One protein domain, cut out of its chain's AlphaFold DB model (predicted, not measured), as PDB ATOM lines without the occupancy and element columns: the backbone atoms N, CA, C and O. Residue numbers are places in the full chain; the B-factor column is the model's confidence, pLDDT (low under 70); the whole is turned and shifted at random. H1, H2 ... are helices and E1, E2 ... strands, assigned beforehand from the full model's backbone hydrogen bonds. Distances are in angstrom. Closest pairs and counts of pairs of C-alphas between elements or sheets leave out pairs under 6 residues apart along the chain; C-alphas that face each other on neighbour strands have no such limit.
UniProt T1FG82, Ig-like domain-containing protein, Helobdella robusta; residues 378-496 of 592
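Overview. This is residues 378 to 496 of the 592 residues of the protein "Ig-like domain-containing protein" of Helobdella robusta (UniProt T1FG82). A twisted four-stranded sheet, E2 E5 E6 E7, makes the long body, with a smaller three-stranded sheet, E1 E4 E3, loosely over part of one of its faces and H1 beside E3. At one end of the long axis H2 and H3 make a corner between E6 and E7, where residues 469 to 475 stick out free of the body. The printed part has 119 residues with three named helices and seven named strands, in the order E1 E2 H1 E3 E4 E5 E6 H2 H3 E7, a mixed class of helices and strands. The larger sheet is mixed, in the order E2, E5, E6, E7 with E6 and E7 parallel; the smaller is antiparallel, in the order E1, E4, E3. The whole is compact by its radius of gyration of the C-alphas, 15.4 A, yet elongated in outline, spanning 50 by 30 by 22 A.

Arrangement. In the larger sheet, E5, residues 441 to 447, and E6, residues 450 to 460, are a hairpin, antiparallel at 162 degrees, with N 443 and O 455 within hydrogen-bond range at 2.8 A. E2, residues 399 to 403, is an edge strand antiparallel to E5 at 163 degrees, with N 402 and O 444 at 2.8 A. The other edge strand, E7, residues 490 to 495, is parallel to E6 at 21 degrees, with N 494 and O 458 at 2.9 A. H2, residues 462 to 470, and H3, residues 473 to 485, come between E6 and E7 in a strand-helix-strand unit, two parallel neighbour strands joined through helices, with a right-handed crossover. H3 is on this sheet but only grazes it, with residues 480 to 484; its closest C-alphas to E7 are those of Phe 484 and Val 491, 7.9 A apart. H2 is only just not on the sheet, with 4 pairs of C-alphas within 10 A. H2 and H3 are close but not clearly touching, at a steep tilt of 64 degrees, opposite ways; their closest C-alphas are those of Leu 468 and Ala 476, 5.9 A apart. In the smaller sheet, E4, residues 430 to 433, is the inner strand. It is antiparallel to E1, residues 385 to 388, at 166 degrees, with N 388 and O 430 at 2.8 A. With E3, residues 422 to 424, it makes a hairpin at 149 degrees, with N 431 and O 423 at 2.8 A. H1, residues 411 to 417, only grazes this sheet; its closest C-alphas to E3 are those of Tyr 415 and Ile 422, 5.5 A apart. E1 and E6 are only just apart, with their closest C-alphas at 8.0 A. In H1, H2 and H3 every O i to N i+4 pair is within hydrogen-bond range.

Along the chain. E6, the longest strand, measures 29.8 A from C-alpha 450 at (176.621, 322.151, 277.420) to C-alpha 460 at (202.270, 322.446, 292.648). E5 measures 19.6 A, E7 17.0 A and E2 13.7 A. H3, the longest helix, measures 18.0 A, H2 12.6 A and H1 10.2 A. E1 measures 10.1 A from C-alpha 385 at (188.575, 327.270, 301.006), E4 9.7 A and E3 7.0 A. E7 ends with C-alpha 495 at (201.237, 326.750, 295.143).

Size, cuts and confidence. The two C-alphas farthest apart are those of Leu 396 and Phe 470, 50.9 A. Residues 378 to 379 pair in parallel with residues 493 to 494 of E7, and the first and last printed C-alphas are 12.0 A apart. The printed part has no cut and no long link. The mean pLDDT of the printed part is 73.8; 47 residues are under 70, namely 378 to 383, 394 to 397, 409 to 412 and 464 to 496.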
ATOM      1  N   VAL A 378     196.977 333.233 289.054       40.09
ATOM      2  CA  VAL A 378     197.977 332.544 289.884       40.09
ATOM      3  C   VAL A 378     197.780 332.991 291.328       40.09
ATOM      4  O   VAL A 378     198.136 334.115 291.685       40.09
ATOM      5  N   ILE A 379     197.196 332.132 292.165       43.72
ATOM      6  CA  ILE A 379     196.888 332.470 293.560       43.72
ATOM      7  C   ILE A 379     197.990 331.909 294.463       43.72
ATOM      8  O   ILE A 379     198.198 330.701 294.558       43.72
ATOM      9  N   ARG A 380     198.714 332.810 295.137       38.72
ATOM     10  CA  ARG A 380     199.837 332.482 296.030       38.72
ATOM     11  C   ARG A 380     199.514 332.817 297.488       38.72
ATOM     12  O   ARG A 380     200.189 333.643 298.101       38.72
ATOM     13  N   ARG A 381     198.476 332.183 298.038       41.72
ATOM     14  CA  ARG A 381     198.157 332.182 299.477       41.72
ATOM     15  C   ARG A 381     197.601 330.829 299.904       41.72
ATOM     16  O   ARG A 381     196.982 330.136 299.105       41.72
ATOM     17  N   GLU A 382     197.807 330.512 301.179       48.72
ATOM     18  CA  GLU A 382     196.999 329.543 301.920       48.72
ATOM     19  C   GLU A 382     195.562 330.095 301.957       48.72
ATOM     20  O   GLU A 382     195.259 331.013 302.716       48.72
ATOM     21  N   LEU A 383     194.715 329.615 301.045       55.50
ATOM     22  CA  LEU A 383     193.266 329.750 301.139       55.50
ATOM     23  C   LEU A 383     192.738 328.407 301.630       55.50
ATOM     24  O   LEU A 383     192.850 327.402 300.929       55.50
ATOM     25  N   ASP A 384     192.175 328.401 302.837       77.81
ATOM     26  CA  ASP A 384     191.587 327.199 303.436       77.81
ATOM     27  C   ASP A 384     190.318 326.739 302.702       77.81
ATOM     28  O   ASP A 384     189.891 325.607 302.890       77.81
ATOM     29  N   THR A 385     189.743 327.580 301.837       85.94
ATOM     30  CA  THR A 385     188.575 327.270 301.006       85.94
ATOM     31  C   THR A 385     188.692 327.977 299.654       85.94
ATOM     32  O   THR A 385     188.923 329.185 299.602       85.94
ATOM     33  N   GLU A 386     188.466 327.250 298.560       90.94
ATOM     34  CA  GLU A 386     188.298 327.807 297.210       90.94
ATOM     35  C   GLU A 386     186.873 327.554 296.703       90.94
ATOM     36  O   GLU A 386     186.294 326.494 296.953       90.94
ATOM     37  N   LEU A 387     186.320 328.517 295.958       92.06
ATOM     38  CA  LEU A 387     184.999 328.415 295.344       92.06
ATOM     39  C   LEU A 387     185.105 328.431 293.815       92.06
ATOM     40  O   LEU A 387     185.621 329.376 293.212       92.06
ATOM     41  N   LEU A 388     184.579 327.388 293.181       92.56
ATOM     42  CA  LEU A 388     184.506 327.229 291.734       92.56
ATOM     43  C   LEU A 388     183.067 327.509 291.268       92.56
ATOM     44  O   LEU A 388     182.206 326.638 291.407       92.56
ATOM     45  N   PRO A 389     182.759 328.711 290.749       90.88
ATOM     46  CA  PRO A 389     181.414 329.032 290.286       90.88
ATOM     47  C   PRO A 389     181.076 328.288 288.988       90.88
ATOM     48  O   PRO A 389     181.931 328.140 288.114       90.88
ATOM     49  N   CYS A 390     179.808 327.896 288.833       90.75
ATOM     50  CA  CYS A 390     179.251 327.439 287.560       90.75
ATOM     51  C   CYS A 390     178.390 328.552 286.930       90.75
ATOM     52  O   CYS A 390     177.191 328.639 287.206       90.75
ATOM     53  N   PRO A 391     178.958 329.454 286.108       82.94
ATOM     54  CA  PRO A 391     178.162 330.468 285.431       82.94
ATOM     55  C   PRO A 391     177.262 329.824 284.367       82.94
ATOM     56  O   PRO A 391     177.538 328.739 283.851       82.94
ATOM     57  N   GLY A 392     176.168 330.509 284.038       78.12
ATOM     58  CA  GLY A 392     175.134 329.997 283.135       78.12
ATOM     59  C   GLY A 392     174.050 329.165 283.829       78.12
ATOM     60  O   GLY A 392     173.004 328.949 283.223       78.12
ATOM     61  N   TYR A 393     174.236 328.773 285.096       72.12
ATOM     62  CA  TYR A 393     173.138 328.268 285.918       72.12
ATOM     63  C   TYR A 393     172.119 329.395 286.179       72.12
ATOM     64  O   TYR A 393     172.382 330.356 286.904       72.12
ATOM     65  N   LEU A 394     170.954 329.272 285.548       66.06
ATOM     66  CA  LEU A 394     169.710 329.957 285.900       66.06
ATOM     67  C   LEU A 394     168.762 328.882 286.458       66.06
ATOM     68  O   LEU A 394     168.851 327.739 286.011       66.06
ATOM     69  N   ASP A 395     167.856 329.241 287.379       57.56
ATOM     70  CA  ASP A 395     167.075 328.343 288.272       57.56
ATOM     71  C   ASP A 395     166.226 327.211 287.624       57.56
ATOM     72  O   ASP A 395     165.488 326.519 288.320       57.56
ATOM     73  N   LEU A 396     166.297 327.001 286.306       49.84
ATOM     74  CA  LEU A 396     165.578 325.965 285.551       49.84
ATOM     75  C   LEU A 396     166.496 324.931 284.872       49.84
ATOM     76  O   LEU A 396     165.998 324.006 284.234       49.84
ATOM     77  N   ALA A 397     167.820 325.093 284.944       61.97
ATOM     78  CA  ALA A 397     168.771 324.279 284.193       61.97
ATOM     79  C   ALA A 397     169.539 323.312 285.102       61.97
ATOM     80  O   ALA A 397     170.207 323.745 286.035       61.97
ATOM     81  N   MET A 398     169.510 322.009 284.811       76.00
ATOM     82  CA  MET A 398     170.305 321.038 285.572       76.00
ATOM     83  C   MET A 398     171.797 321.292 285.326       76.00
ATOM     84  O   MET A 398     172.279 321.140 284.197       76.00
ATOM     85  N   ALA A 399     172.517 321.679 286.382       82.50
ATOM     86  CA  ALA A 399     173.966 321.813 286.368       82.50
ATOM     87  C   ALA A 399     174.633 320.569 286.972       82.50
ATOM     88  O   ALA A 399     174.267 320.109 288.052       82.50
ATOM     89  N   ALA A 400     175.630 320.035 286.271       87.88
ATOM     90  CA  ALA A 400     176.410 318.876 286.681       87.88
ATOM     91  C   ALA A 400     177.902 319.171 286.538       87.88
ATOM     92  O   ALA A 400     178.349 319.685 285.512       87.88
ATOM     93  N   TRP A 401     178.687 318.802 287.548       90.50
ATOM     94  CA  TRP A 401     180.140 318.901 287.481       90.50
ATOM     95  C   TRP A 401     180.766 317.580 287.040       90.50
ATOM     96  O   TRP A 401     180.242 316.500 287.294       90.50
ATOM     97  N   TYR A 402     181.913 317.665 286.376       89.62
ATOM     98  CA  TYR A 402     182.739 316.528 285.983       89.62
ATOM     99  C   TYR A 402     184.166 316.777 286.462       89.62
ATOM    100  O   TYR A 402     184.690 317.876 286.289       89.62
ATOM    101  N   TYR A 403     184.805 315.752 287.021       88.19
ATOM    102  CA  TYR A 403     186.206 315.776 287.436       88.19
ATOM    103  C   TYR A 403     187.009 314.789 286.591       88.19
ATOM    104  O   TYR A 403     186.687 313.602 286.523       88.19
ATOM    105  N   ASN A 404     188.038 315.288 285.903       86.62
ATOM    106  CA  ASN A 404     188.877 314.524 284.972       86.62
ATOM    107  C   ASN A 404     188.074 313.711 283.930       86.62
ATOM    108  O   ASN A 404     188.493 312.639 283.499       86.62
ATOM    109  N   GLY A 405     186.923 314.242 283.498       84.06
ATOM    110  CA  GLY A 405     186.040 313.626 282.499       84.06
ATOM    111  C   GLY A 405     185.020 312.623 283.049       84.06
ATOM    112  O   GLY A 405     184.101 312.257 282.320       84.06
ATOM    113  N   SER A 406     185.114 312.234 284.321       81.06
ATOM    114  CA  SER A 406     184.070 311.471 285.012       81.06
ATOM    115  C   SER A 406     183.025 312.422 285.585       81.06
ATOM    116  O   SER A 406     183.388 313.442 286.172       81.06
ATOM    117  N   MET A 407     181.738 312.099 285.444       79.12
ATOM    118  CA  MET A 407     180.675 312.860 286.108       79.12
ATOM    119  C   MET A 407     180.886 312.777 287.619       79.12
ATOM    120  O   MET A 407     181.046 311.685 288.165       79.12
ATOM    121  N   LEU A 408     180.907 313.925 288.291       71.44
ATOM    122  CA  LEU A 408     180.827 313.961 289.740       71.44
ATOM    123  C   LEU A 408     179.383 313.589 290.098       71.44
ATOM    124  O   LEU A 408     178.448 314.335 289.813       71.44
ATOM    125  N   VAL A 409     179.222 312.379 290.637       64.50
ATOM    126  CA  VAL A 409     177.938 311.812 291.085       64.50
ATOM    127  C   VAL A 409     177.411 312.628 292.282       64.50
ATOM    128  O   VAL A 409     178.059 313.581 292.701       64.50
ATOM    129  N   SER A 410     176.219 312.316 292.801       65.06
ATOM    130  CA  SER A 410     175.497 313.102 293.820       65.06
ATOM    131  C   SER A 410     176.379 313.754 294.900       65.06
ATOM    132  O   SER A 410     177.366 313.177 295.360       65.06
ATOM    133  N   THR A 411     175.982 314.943 295.366       64.81
ATOM    134  CA  THR A 411     176.732 315.759 296.341       64.81
ATOM    135  C   THR A 411     177.226 314.965 297.555       64.81
ATOM    136  O   THR A 411     178.336 315.198 298.030       64.81
ATOM    137  N   LEU A 412     176.436 313.991 298.020       65.25
ATOM    138  CA  LEU A 412     176.763 313.105 299.138       65.25
ATOM    139  C   LEU A 412     177.969 312.190 298.853       65.25
ATOM    140  O   LEU A 412     178.813 311.977 299.723       65.25
ATOM    141  N   GLU A 413     178.070 311.665 297.632       71.50
ATOM    142  CA  GLU A 413     179.131 310.743 297.228       71.50
ATOM    143  C   GLU A 413     180.472 311.477 297.107       71.50
ATOM    144  O   GLU A 413     181.458 311.041 297.703       71.50
ATOM    145  N   ILE A 414     180.491 312.652 296.465       75.44
ATOM    146  CA  ILE A 414     181.670 313.540 296.395       75.44
ATOM    147  C   ILE A 414     182.143 313.919 297.803       75.44
ATOM    148  O   ILE A 414     183.340 313.871 298.109       75.44
ATOM    149  N   TYR A 415     181.195 314.275 298.671       77.44
ATOM    150  CA  TYR A 415     181.467 314.642 300.054       77.44
ATOM    151  C   TYR A 415     182.078 313.469 300.835       77.44
ATOM    152  O   TYR A 415     182.982 313.681 301.638       77.44
ATOM    153  N   SER A 416     181.680 312.223 300.550       75.75
ATOM    154  CA  SER A 416     182.313 311.034 301.138       75.75
ATOM    155  C   SER A 416     183.716 310.751 300.571       75.75
ATOM    156  O   SER A 416     184.663 310.583 301.337       75.75
ATOM    157  N   ILE A 417     183.891 310.771 299.241       75.12
ATOM    158  CA  ILE A 417     185.153 310.427 298.557       75.12
ATOM    159  C   ILE A 417     186.265 311.434 298.882       75.12
ATOM    160  O   ILE A 417     187.428 311.064 299.033       75.12
ATOM    161  N   SER A 418     185.915 312.713 299.019       82.69
ATOM    162  CA  SER A 418     186.868 313.790 299.309       82.69
ATOM    163  C   SER A 418     187.286 313.897 300.786       82.69
ATOM    164  O   SER A 418     188.119 314.750 301.107       82.69
ATOM    165  N   ASN A 419     186.748 313.047 301.676       88.50
ATOM    166  CA  ASN A 419     186.788 313.196 303.139       88.50
ATOM    167  C   ASN A 419     186.213 314.548 303.604       88.50
ATOM    168  O   ASN A 419     186.861 315.286 304.343       88.50
ATOM    169  N   HIS A 420     185.003 314.874 303.146       88.12
ATOM    170  CA  HIS A 420     184.234 316.073 303.505       88.12
ATOM    171  C   HIS A 420     184.826 317.415 303.045       88.12
ATOM    172  O   HIS A 420     184.370 318.470 303.478       88.12
ATOM    173  N   ARG A 421     185.818 317.379 302.150       92.25
ATOM    174  CA  ARG A 421     186.524 318.565 301.641       92.25
ATOM    175  C   ARG A 421     185.854 319.205 300.433       92.25
ATOM    176  O   ARG A 421     185.888 320.418 300.291       92.25
ATOM    177  N   ILE A 422     185.253 318.410 299.551       92.00
ATOM    178  CA  ILE A 422     184.574 318.913 298.355       92.00
ATOM    179  C   ILE A 422     183.066 318.840 298.587       92.00
ATOM    180  O   ILE A 422     182.528 317.768 298.868       92.00
ATOM    181  N   SER A 423     182.385 319.974 298.445       91.50
ATOM    182  CA  SER A 423     180.926 320.078 298.512       91.50
ATOM    183  C   SER A 423     180.388 320.884 297.331       91.50
ATOM    184  O   SER A 423     181.036 321.817 296.861       91.50
ATOM    185  N   ILE A 424     179.205 320.519 296.832       90.06
ATOM    186  CA  ILE A 424     178.455 321.332 295.867       90.06
ATOM    187  C   ILE A 424     177.457 322.163 296.673       90.06
ATOM    188  O   ILE A 424     176.678 321.606 297.448       90.06
ATOM    189  N   LEU A 425     177.510 323.485 296.526       89.94
ATOM    190  CA  LEU A 425     176.591 324.407 297.191       89.94
ATOM    191  C   LEU A 425     175.263 324.520 296.422       89.94
ATOM    192  O   LEU A 425     175.135 324.080 295.282       89.94
ATOM    193  N   SER A 426     174.254 325.139 297.039       84.31
ATOM    194  CA  SER A 426     172.906 325.297 296.462       84.31
ATOM    195  C   SER A 426     172.815 326.269 295.274       84.31
ATOM    196  O   SER A 426     171.757 326.375 294.652       84.31
ATOM    197  N   ASP A 427     173.905 326.967 294.951       85.50
ATOM    198  CA  ASP A 427     174.103 327.761 293.730       85.50
ATOM    199  C   ASP A 427     174.895 326.995 292.648       85.50
ATOM    200  O   ASP A 427     175.332 327.581 291.659       85.50
ATOM    201  N   TYR A 428     175.096 325.684 292.844       89.31
ATOM    202  CA  TYR A 428     175.873 324.786 291.987       89.31
ATOM    203  C   TYR A 428     177.348 325.182 291.826       89.31
ATOM    204  O   TYR A 428     178.023 324.704 290.912       89.31
ATOM    205  N   SER A 429     177.897 326.001 292.726       91.88
ATOM    206  CA  SER A 429     179.345 326.154 292.855       91.88
ATOM    207  C   SER A 429     179.967 324.958 293.590       91.88
ATOM    208  O   SER A 429     179.359 324.370 294.489       91.88
ATOM    209  N   VAL A 430     181.190 324.577 293.212       93.38
ATOM    210  CA  VAL A 430     181.981 323.576 293.948       93.38
ATOM    211  C   VAL A 430     182.865 324.306 294.952       93.38
ATOM    212  O   VAL A 430     183.735 325.086 294.565       93.38
ATOM    213  N   ARG A 431     182.666 324.032 296.241       94.12
ATOM    214  CA  ARG A 431     183.531 324.493 297.327       94.12
ATOM    215  C   ARG A 431     184.541 323.402 297.668       94.12
ATOM    216  O   ARG A 431     184.142 322.271 297.951       94.12
ATOM    217  N   ILE A 432     185.827 323.742 297.641       93.81
ATOM    218  CA  ILE A 432     186.933 322.861 298.035       93.81
ATOM    219  C   ILE A 432     187.569 323.432 299.302       93.81
ATOM    220  O   ILE A 432     188.361 324.370 299.243       93.81
ATOM    221  N   ASP A 433     187.202 322.855 300.439       92.38
ATOM    222  CA  ASP A 433     187.787 323.116 301.749       92.38
ATOM    223  C   ASP A 433     189.087 322.306 301.906       92.38
ATOM    224  O   ASP A 433     189.151 321.124 301.570       92.38
ATOM    225  N   LEU A 434     190.141 322.938 302.420       89.75
ATOM    226  CA  LEU A 434     191.500 322.407 302.537       89.75
ATOM    227  C   LEU A 434     191.998 321.805 301.212       89.75
ATOM    228  O   LEU A 434     192.221 320.592 301.097       89.75
ATOM    229  N   MET A 435     192.163 322.671 300.204       87.75
ATOM    230  CA  MET A 435     192.763 322.305 298.920       87.75
ATOM    231  C   MET A 435     194.105 321.584 299.110       87.75
ATOM    232  O   MET A 435     194.954 321.975 299.912       87.75
ATOM    233  N   SER A 436     194.310 320.537 298.319       87.69
ATOM    234  CA  SER A 436     195.499 319.694 298.313       87.69
ATOM    235  C   SER A 436     195.973 319.447 296.882       87.69
ATOM    236  O   SER A 436     195.242 319.662 295.914       87.69
ATOM    237  N   VAL A 437     197.186 318.912 296.717       84.12
ATOM    238  CA  VAL A 437     197.685 318.554 295.379       84.12
ATOM    239  C   VAL A 437     196.851 317.434 294.728       84.12
ATOM    240  O   VAL A 437     196.819 317.340 293.504       84.12
ATOM    241  N   PHE A 438     196.124 316.624 295.506       85.50
ATOM    242  CA  PHE A 438     195.250 315.566 294.978       85.50
ATOM    243  C   PHE A 438     193.963 316.091 294.330       85.50
ATOM    244  O   PHE A 438     193.341 315.360 293.564       85.50
ATOM    245  N   ASP A 439     193.600 317.350 294.586       88.25
ATOM    246  CA  ASP A 439     192.474 318.031 293.935       88.25
ATOM    247  C   ASP A 439     192.893 318.666 292.593       88.25
ATOM    248  O   ASP A 439     192.124 319.382 291.959       88.25
ATOM    249  N   SER A 440     194.130 318.427 292.141       88.12
ATOM    250  CA  SER A 440     194.585 318.853 290.816       88.12
ATOM    251  C   SER A 440     193.872 318.064 289.723       88.12
ATOM    252  O   SER A 440     193.920 316.836 289.692       88.12
ATOM    253  N   GLY A 441     193.288 318.764 288.760       90.69
ATOM    254  CA  GLY A 441     192.573 318.141 287.657       90.69
ATOM    255  C   GLY A 441     191.700 319.128 286.898       90.69
ATOM    256  O   GLY A 441     191.692 320.331 287.168       90.69
ATOM    257  N   ARG A 442     190.963 318.600 285.925       89.50
ATOM    258  CA  ARG A 442     189.979 319.354 285.150       89.50
ATOM    259  C   ARG A 442     188.610 319.240 285.807       89.50
ATOM    260  O   ARG A 442     188.076 318.137 285.895       89.50
ATOM    261  N   TYR A 443     188.048 320.375 286.196       92.56
ATOM    262  CA  TYR A 443     186.680 320.528 286.676       92.56
ATOM    263  C   TYR A 443     185.855 321.184 285.572       92.56
ATOM    264  O   TYR A 443     186.102 322.333 285.214       92.56
ATOM    265  N   SER A 444     184.890 320.462 285.020       91.88
ATOM    266  CA  SER A 444     183.997 320.959 283.970       91.88
ATOM    267  C   SER A 444     182.595 321.114 284.540       91.88
ATOM    268  O   SER A 444     182.034 320.118 284.995       91.88
ATOM    269  N   CYS A 445     182.009 322.310 284.496       93.25
ATOM    270  CA  CYS A 445     180.577 322.457 284.736       93.25
ATOM    271  C   CYS A 445     179.814 322.349 283.416       93.25
ATOM    272  O   CYS A 445     180.147 323.013 282.430       93.25
ATOM    273  N   TYR A 446     178.776 321.520 283.419       90.69
ATOM    274  CA  TYR A 446     177.821 321.363 282.337       90.69
ATOM    275  C   TYR A 446     176.467 321.895 282.790       90.69
ATOM    276  O   TYR A 446     175.979 321.487 283.838       90.69
ATOM    277  N   VAL A 447     175.830 322.736 281.980       88.19
ATOM    278  CA  VAL A 447     174.459 323.216 282.183       88.19
ATOM    279  C   VAL A 447     173.644 322.791 280.966       88.19
ATOM    280  O   VAL A 447     174.020 323.093 279.834       88.19
ATOM    281  N   ASN A 448     172.557 322.039 281.171       86.31
ATOM    282  CA  ASN A 448     171.743 321.463 280.085       86.31
ATOM    283  C   ASN A 448     172.579 320.692 279.032       86.31
ATOM    284  O   ASN A 448     172.369 320.841 277.831       86.31
ATOM    285  N   HIS A 449     173.546 319.886 279.485       84.12
ATOM    286  CA  HIS A 449     174.524 319.138 278.669       84.12
ATOM    287  C   HIS A 449     175.570 319.968 277.894       84.12
ATOM    288  O   HIS A 449     176.439 319.379 277.247       84.12
ATOM    289  N   TYR A 450     175.576 321.298 277.999       85.00
ATOM    290  CA  TYR A 450     176.621 322.151 277.420       85.00
ATOM    291  C   TYR A 450     177.672 322.511 278.471       85.00
ATOM    292  O   TYR A 450     177.317 322.937 279.565       85.00
ATOM    293  N   VAL A 451     178.963 322.387 278.142       86.25
ATOM    294  CA  VAL A 451     180.044 322.893 279.008       86.25
ATOM    295  C   VAL A 451     179.930 324.411 279.089       86.25
ATOM    296  O   VAL A 451     180.118 325.084 278.076       86.25
ATOM    297  N   THR A 452     179.653 324.954 280.275       87.12
ATOM    298  CA  THR A 452     179.672 326.408 280.491       87.12
ATOM    299  C   THR A 452     181.048 326.888 280.916       87.12
ATOM    300  O   THR A 452     181.510 327.919 280.438       87.12
ATOM    301  N   VAL A 453     181.731 326.121 281.771       89.75
ATOM    302  CA  VAL A 453     183.087 326.415 282.241       89.75
ATOM    303  C   VAL A 453     183.910 325.140 282.360       89.75
ATOM    304  O   VAL A 453     183.445 324.106 282.830       89.75
ATOM    305  N   ASP A 454     185.176 325.266 281.984       88.44
ATOM    306  CA  ASP A 454     186.250 324.332 282.282       88.44
ATOM    307  C   ASP A 454     187.302 325.052 283.130       88.44
ATOM    308  O   ASP A 454     187.853 326.060 282.687       88.44
ATOM    309  N   ILE A 455     187.595 324.524 284.317       89.50
ATOM    310  CA  ILE A 455     188.646 325.005 285.218       89.50
ATOM    311  C   ILE A 455     189.694 323.910 285.352       89.50
ATOM    312  O   ILE A 455     189.400 322.804 285.805       89.50
ATOM    313  N   PHE A 456     190.938 324.222 285.011       88.75
ATOM    314  CA  PHE A 456     192.067 323.370 285.365       88.75
ATOM    315  C   PHE A 456     192.673 323.856 286.678       88.75
ATOM    316  O   PHE A 456     193.217 324.961 286.731       88.75
ATOM    317  N   LEU A 457     192.583 323.028 287.725       88.19
ATOM    318  CA  LEU A 457     193.335 323.210 288.962       88.19
ATOM    319  C   LEU A 457     194.694 322.533 288.810       88.19
ATOM    320  O   LEU A 457     194.776 321.313 288.658       88.19
ATOM    321  N   VAL A 458     195.767 323.320 288.866       87.06
ATOM    322  CA  VAL A 458     197.139 322.798 288.882       87.06
ATOM    323  C   VAL A 458     197.737 323.022 290.262       87.06
ATOM    324  O   VAL A 458     198.134 324.139 290.597       87.06
ATOM    325  N   GLY A 459     197.800 321.958 291.058       86.31
ATOM    326  CA  GLY A 459     198.498 321.944 292.333       86.31
ATOM    327  C   GLY A 459     199.985 321.677 292.163       86.31
ATOM    328  O   GLY A 459     200.387 320.659 291.600       86.31
ATOM    329  N   ILE A 460     200.814 322.581 292.678       81.38
ATOM    330  CA  ILE A 460     202.270 322.446 292.648       81.38
ATOM    331  C   ILE A 460     202.780 322.165 294.064       81.38
ATOM    332  O   ILE A 460     202.533 322.942 294.989       81.38
ATOM    333  N   TRP A 461     203.511 321.056 294.218       75.31
ATOM    334  CA  TRP A 461     204.237 320.722 295.448       75.31
ATOM    335  C   TRP A 461     205.295 321.800 295.765       75.31
ATOM    336  O   TRP A 461     205.963 322.278 294.840       75.31
ATOM    337  N   PRO A 462     205.522 322.170 297.039       72.25
ATOM    338  CA  PRO A 462     206.539 323.164 297.399       72.25
ATOM    339  C   PRO A 462     207.955 322.757 296.951       72.25
ATOM    340  O   PRO A 462     208.756 323.604 296.552       72.25
ATOM    341  N   GLU A 463     208.250 321.459 296.913       73.25
ATOM    342  CA  GLU A 463     209.495 320.898 296.387       73.25
ATOM    343  C   GLU A 463     209.629 321.129 294.869       73.25
ATOM    344  O   GLU A 463     210.708 321.475 294.383       73.25
ATOM    345  N   MET A 464     208.524 321.024 294.116       65.38
ATOM    346  CA  MET A 464     208.494 321.358 292.688       65.38
ATOM    347  C   MET A 464     208.650 322.859 292.438       65.38
ATOM    348  O   MET A 464     209.252 323.232 291.436       65.38
ATOM    349  N   LEU A 465     208.166 323.729 293.328       69.06
ATOM    350  CA  LEU A 465     208.405 325.174 293.232       69.06
ATOM    351  C   LEU A 465     209.888 325.516 293.393       69.06
ATOM    352  O   LEU A 465     210.412 326.303 292.607       69.06
ATOM    353  N   ASN A 466     210.584 324.874 294.335       68.19
ATOM    354  CA  ASN A 466     212.035 325.019 294.478       68.19
ATOM    355  C   ASN A 466     212.784 324.502 293.234       68.19
ATOM    356  O   ASN A 466     213.732 325.139 292.775       68.19
ATOM    357  N   PHE A 467     212.328 323.395 292.637       65.31
ATOM    358  CA  PHE A 467     212.889 322.869 291.389       65.31
ATOM    359  C   PHE A 467     212.636 323.793 290.181       65.31
ATOM    360  O   PHE A 467     213.554 324.071 289.415       65.31
ATOM    361  N   LEU A 468     211.421 324.326 290.024       63.78
ATOM    362  CA  LEU A 468     211.072 325.282 288.964       63.78
ATOM    363  C   LEU A 468     211.836 326.604 289.108       63.78
ATOM    364  O   LEU A 468     212.267 327.171 288.107       63.78
ATOM    365  N   TYR A 469     212.053 327.065 290.342       66.00
ATOM    366  CA  TYR A 469     212.890 328.227 290.640       66.00
ATOM    367  C   TYR A 469     214.353 327.988 290.230       66.00
ATOM    368  O   TYR A 469     214.966 328.850 289.602       66.00
ATOM    369  N   PHE A 470     214.888 326.792 290.499       65.19
ATOM    370  CA  PHE A 470     216.245 326.392 290.112       65.19
ATOM    371  C   PHE A 470     216.427 326.222 288.590       65.19
ATOM    372  O   PHE A 470     217.482 326.547 288.054       65.19
ATOM    373  N   MET A 471     215.397 325.752 287.876       59.00
ATOM    374  CA  MET A 471     215.421 325.537 286.417       59.00
ATOM    375  C   MET A 471     215.195 326.817 285.583       59.00
ATOM    376  O   MET A 471     215.314 326.785 284.356       59.00
ATOM    377  N   GLY A 472     214.895 327.945 286.234       66.31
ATOM    378  CA  GLY A 472     214.750 329.259 285.608       66.31
ATOM    379  C   GLY A 472     213.386 329.521 284.937       66.31
ATOM    380  O   GLY A 472     212.639 328.595 284.603       66.31
ATOM    381  N   PRO A 473     213.046 330.806 284.699       56.88
ATOM    382  CA  PRO A 473     211.701 331.226 284.285       56.88
ATOM    383  C   PRO A 473     211.234 330.615 282.955       56.88
ATOM    384  O   PRO A 473     210.044 330.360 282.777       56.88
ATOM    385  N   SER A 474     212.160 330.306 282.043       55.97
ATOM    386  CA  SER A 474     211.861 329.692 280.744       55.97
ATOM    387  C   SER A 474     211.221 328.301 280.857       55.97
ATOM    388  O   SER A 474     210.398 327.943 280.017       55.97
ATOM    389  N   PHE A 475     211.566 327.515 281.886       54.56
ATOM    390  CA  PHE A 475     211.013 326.168 282.083       54.56
ATOM    391  C   PHE A 475     209.624 326.196 282.731       54.56
ATOM    392  O   PHE A 475     208.739 325.448 282.313       54.56
ATOM    393  N   ALA A 476     209.409 327.096 283.697       54.84
ATOM    394  CA  ALA A 476     208.087 327.337 284.278       54.84
ATOM    395  C   ALA A 476     207.091 327.819 283.209       54.84
ATOM    396  O   ALA A 476     205.979 327.295 283.119       54.84
ATOM    397  N   LEU A 477     207.530 328.731 282.332       53.59
ATOM    398  CA  LEU A 477     206.748 329.178 281.182       53.59
ATOM    399  C   LEU A 477     206.410 328.012 280.239       53.59
ATOM    400  O   LEU A 477     205.267 327.900 279.815       53.59
ATOM    401  N   LEU A 478     207.355 327.109 279.943       54.00
ATOM    402  CA  LEU A 478     207.101 325.967 279.052       54.00
ATOM    403  C   LEU A 478     206.048 324.992 279.609       54.00
ATOM    404  O   LEU A 478     205.232 324.469 278.850       54.00
ATOM    405  N   ALA A 479     206.053 324.753 280.925       53.97
ATOM    406  CA  ALA A 479     205.062 323.906 281.587       53.97
ATOM    407  C   ALA A 479     203.653 324.527 281.532       53.97
ATOM    408  O   ALA A 479     202.691 323.836 281.195       53.97
ATOM    409  N   MET A 480     203.546 325.839 281.775       53.97
ATOM    410  CA  MET A 480     202.291 326.589 281.637       53.97
ATOM    411  C   MET A 480     201.809 326.627 280.179       53.97
ATOM    412  O   MET A 480     200.645 326.341 279.907       53.97
ATOM    413  N   VAL A 481     202.711 326.887 279.225       52.66
ATOM    414  CA  VAL A 481     202.407 326.920 277.786       52.66
ATOM    415  C   VAL A 481     201.946 325.557 277.270       52.66
ATOM    416  O   VAL A 481     201.070 325.518 276.415       52.66
ATOM    417  N   LYS A 482     202.463 324.434 277.790       47.50
ATOM    418  CA  LYS A 482     201.964 323.108 277.392       47.50
ATOM    419  C   LYS A 482     200.510 322.888 277.827       47.50
ATOM    420  O   LYS A 482     199.722 322.428 277.012       47.50
ATOM    421  N   GLY A 483     200.147 323.259 279.058       47.72
ATOM    422  CA  GLY A 483     198.748 323.209 279.509       47.72
ATOM    423  C   GLY A 483     197.833 324.168 278.735       47.72
ATOM    424  O   GLY A 483     196.696 323.830 278.433       47.72
ATOM    425  N   PHE A 484     198.353 325.336 278.354       44.78
ATOM    426  CA  PHE A 484     197.630 326.353 277.584       44.78
ATOM    427  C   PHE A 484     197.413 325.965 276.107       44.78
ATOM    428  O   PHE A 484     196.364 326.245 275.536       44.78
ATOM    429  N   MET A 485     198.382 325.297 275.471       43.72
ATOM    430  CA  MET A 485     198.307 324.920 274.050       43.72
ATOM    431  C   MET A 485     197.265 323.832 273.747       43.72
ATOM    432  O   MET A 485     196.785 323.772 272.615       43.72
ATOM    433  N   ASP A 486     196.902 323.002 274.728       42.41
ATOM    434  CA  ASP A 486     195.891 321.953 274.553       42.41
ATOM    435  C   ASP A 486     194.444 322.471 274.755       42.41
ATOM    436  O   ASP A 486     193.497 321.790 274.353       42.41
ATOM    437  N   THR A 487     194.231 323.673 275.325       41.84
ATOM    438  CA  THR A 487     192.883 324.231 275.571       41.84
ATOM    439  C   THR A 487     192.797 325.767 275.630       41.84
ATOM    440  O   THR A 487     193.438 326.383 276.477       41.84
ATOM    441  N   GLN A 488     191.881 326.378 274.863       37.12
ATOM    442  CA  GLN A 488     191.462 327.790 275.019       37.12
ATOM    443  C   GLN A 488     190.496 327.959 276.212       37.12
ATOM    444  O   GLN A 488     189.282 328.025 276.014       37.12
ATOM    445  N   ARG A 489     190.997 327.850 277.453       52.34
ATOM    446  CA  ARG A 489     190.168 327.693 278.669       52.34
ATOM    447  C   ARG A 489     190.806 328.302 279.921       52.34
ATOM    448  O   ARG A 489     192.018 328.489 279.983       52.34
ATOM    449  N   TYR A 490     189.986 328.526 280.951       48.91
ATOM    450  CA  TYR A 490     190.419 329.040 282.251       48.91
ATOM    451  C   TYR A 490     191.361 328.069 282.986       48.91
ATOM    452  O   TYR A 490     191.042 326.902 283.230       48.91
ATOM    453  N   VAL A 491     192.514 328.587 283.415       55.47
ATOM    454  CA  VAL A 491     193.512 327.854 284.205       55.47
ATOM    455  C   VAL A 491     193.774 328.618 285.501       55.47
ATOM    456  O   VAL A 491     194.144 329.793 285.464       55.47
ATOM    457  N   LYS A 492     193.623 327.949 286.650       68.50
ATOM    458  CA  LYS A 492     194.041 328.474 287.958       68.50
ATOM    459  C   LYS A 492     195.203 327.638 288.499       68.50
ATOM    460  O   LYS A 492     195.131 326.409 288.566       68.50
ATOM    461  N   VAL A 493     196.283 328.307 288.896       60.88
ATOM    462  CA  VAL A 493     197.513 327.651 289.371       60.88
ATOM    463  C   VAL A 493     197.707 327.931 290.856       60.88
ATOM    464  O   VAL A 493     197.713 329.095 291.266       60.88
ATOM    465  N   TYR A 494     197.907 326.866 291.636       66.62
ATOM    466  CA  TYR A 494     198.026 326.904 293.093       66.62
ATOM    467  C   TYR A 494     199.380 326.371 293.558       66.62
ATOM    468  O   TYR A 494     199.873 325.337 293.100       66.62
ATOM    469  N   ALA A 495     199.970 327.086 294.511       51.22
ATOM    470  CA  ALA A 495     201.237 326.750 295.143       51.22
ATOM    471  C   ALA A 495     200.983 326.323 296.592       51.22
ATOM    472  O   ALA A 495     200.620 327.158 297.419       51.22
ATOM    473  N   PHE A 496     201.188 325.043 296.905       48.38
ATOM    474  CA  PHE A 496     200.944 324.520 298.250       48.38
ATOM    475  C   PHE A 496     202.183 324.611 299.140       48.38
ATOM    476  O   PHE A 496     203.318 324.542 298.665       48.38
TER     477      PHE A 496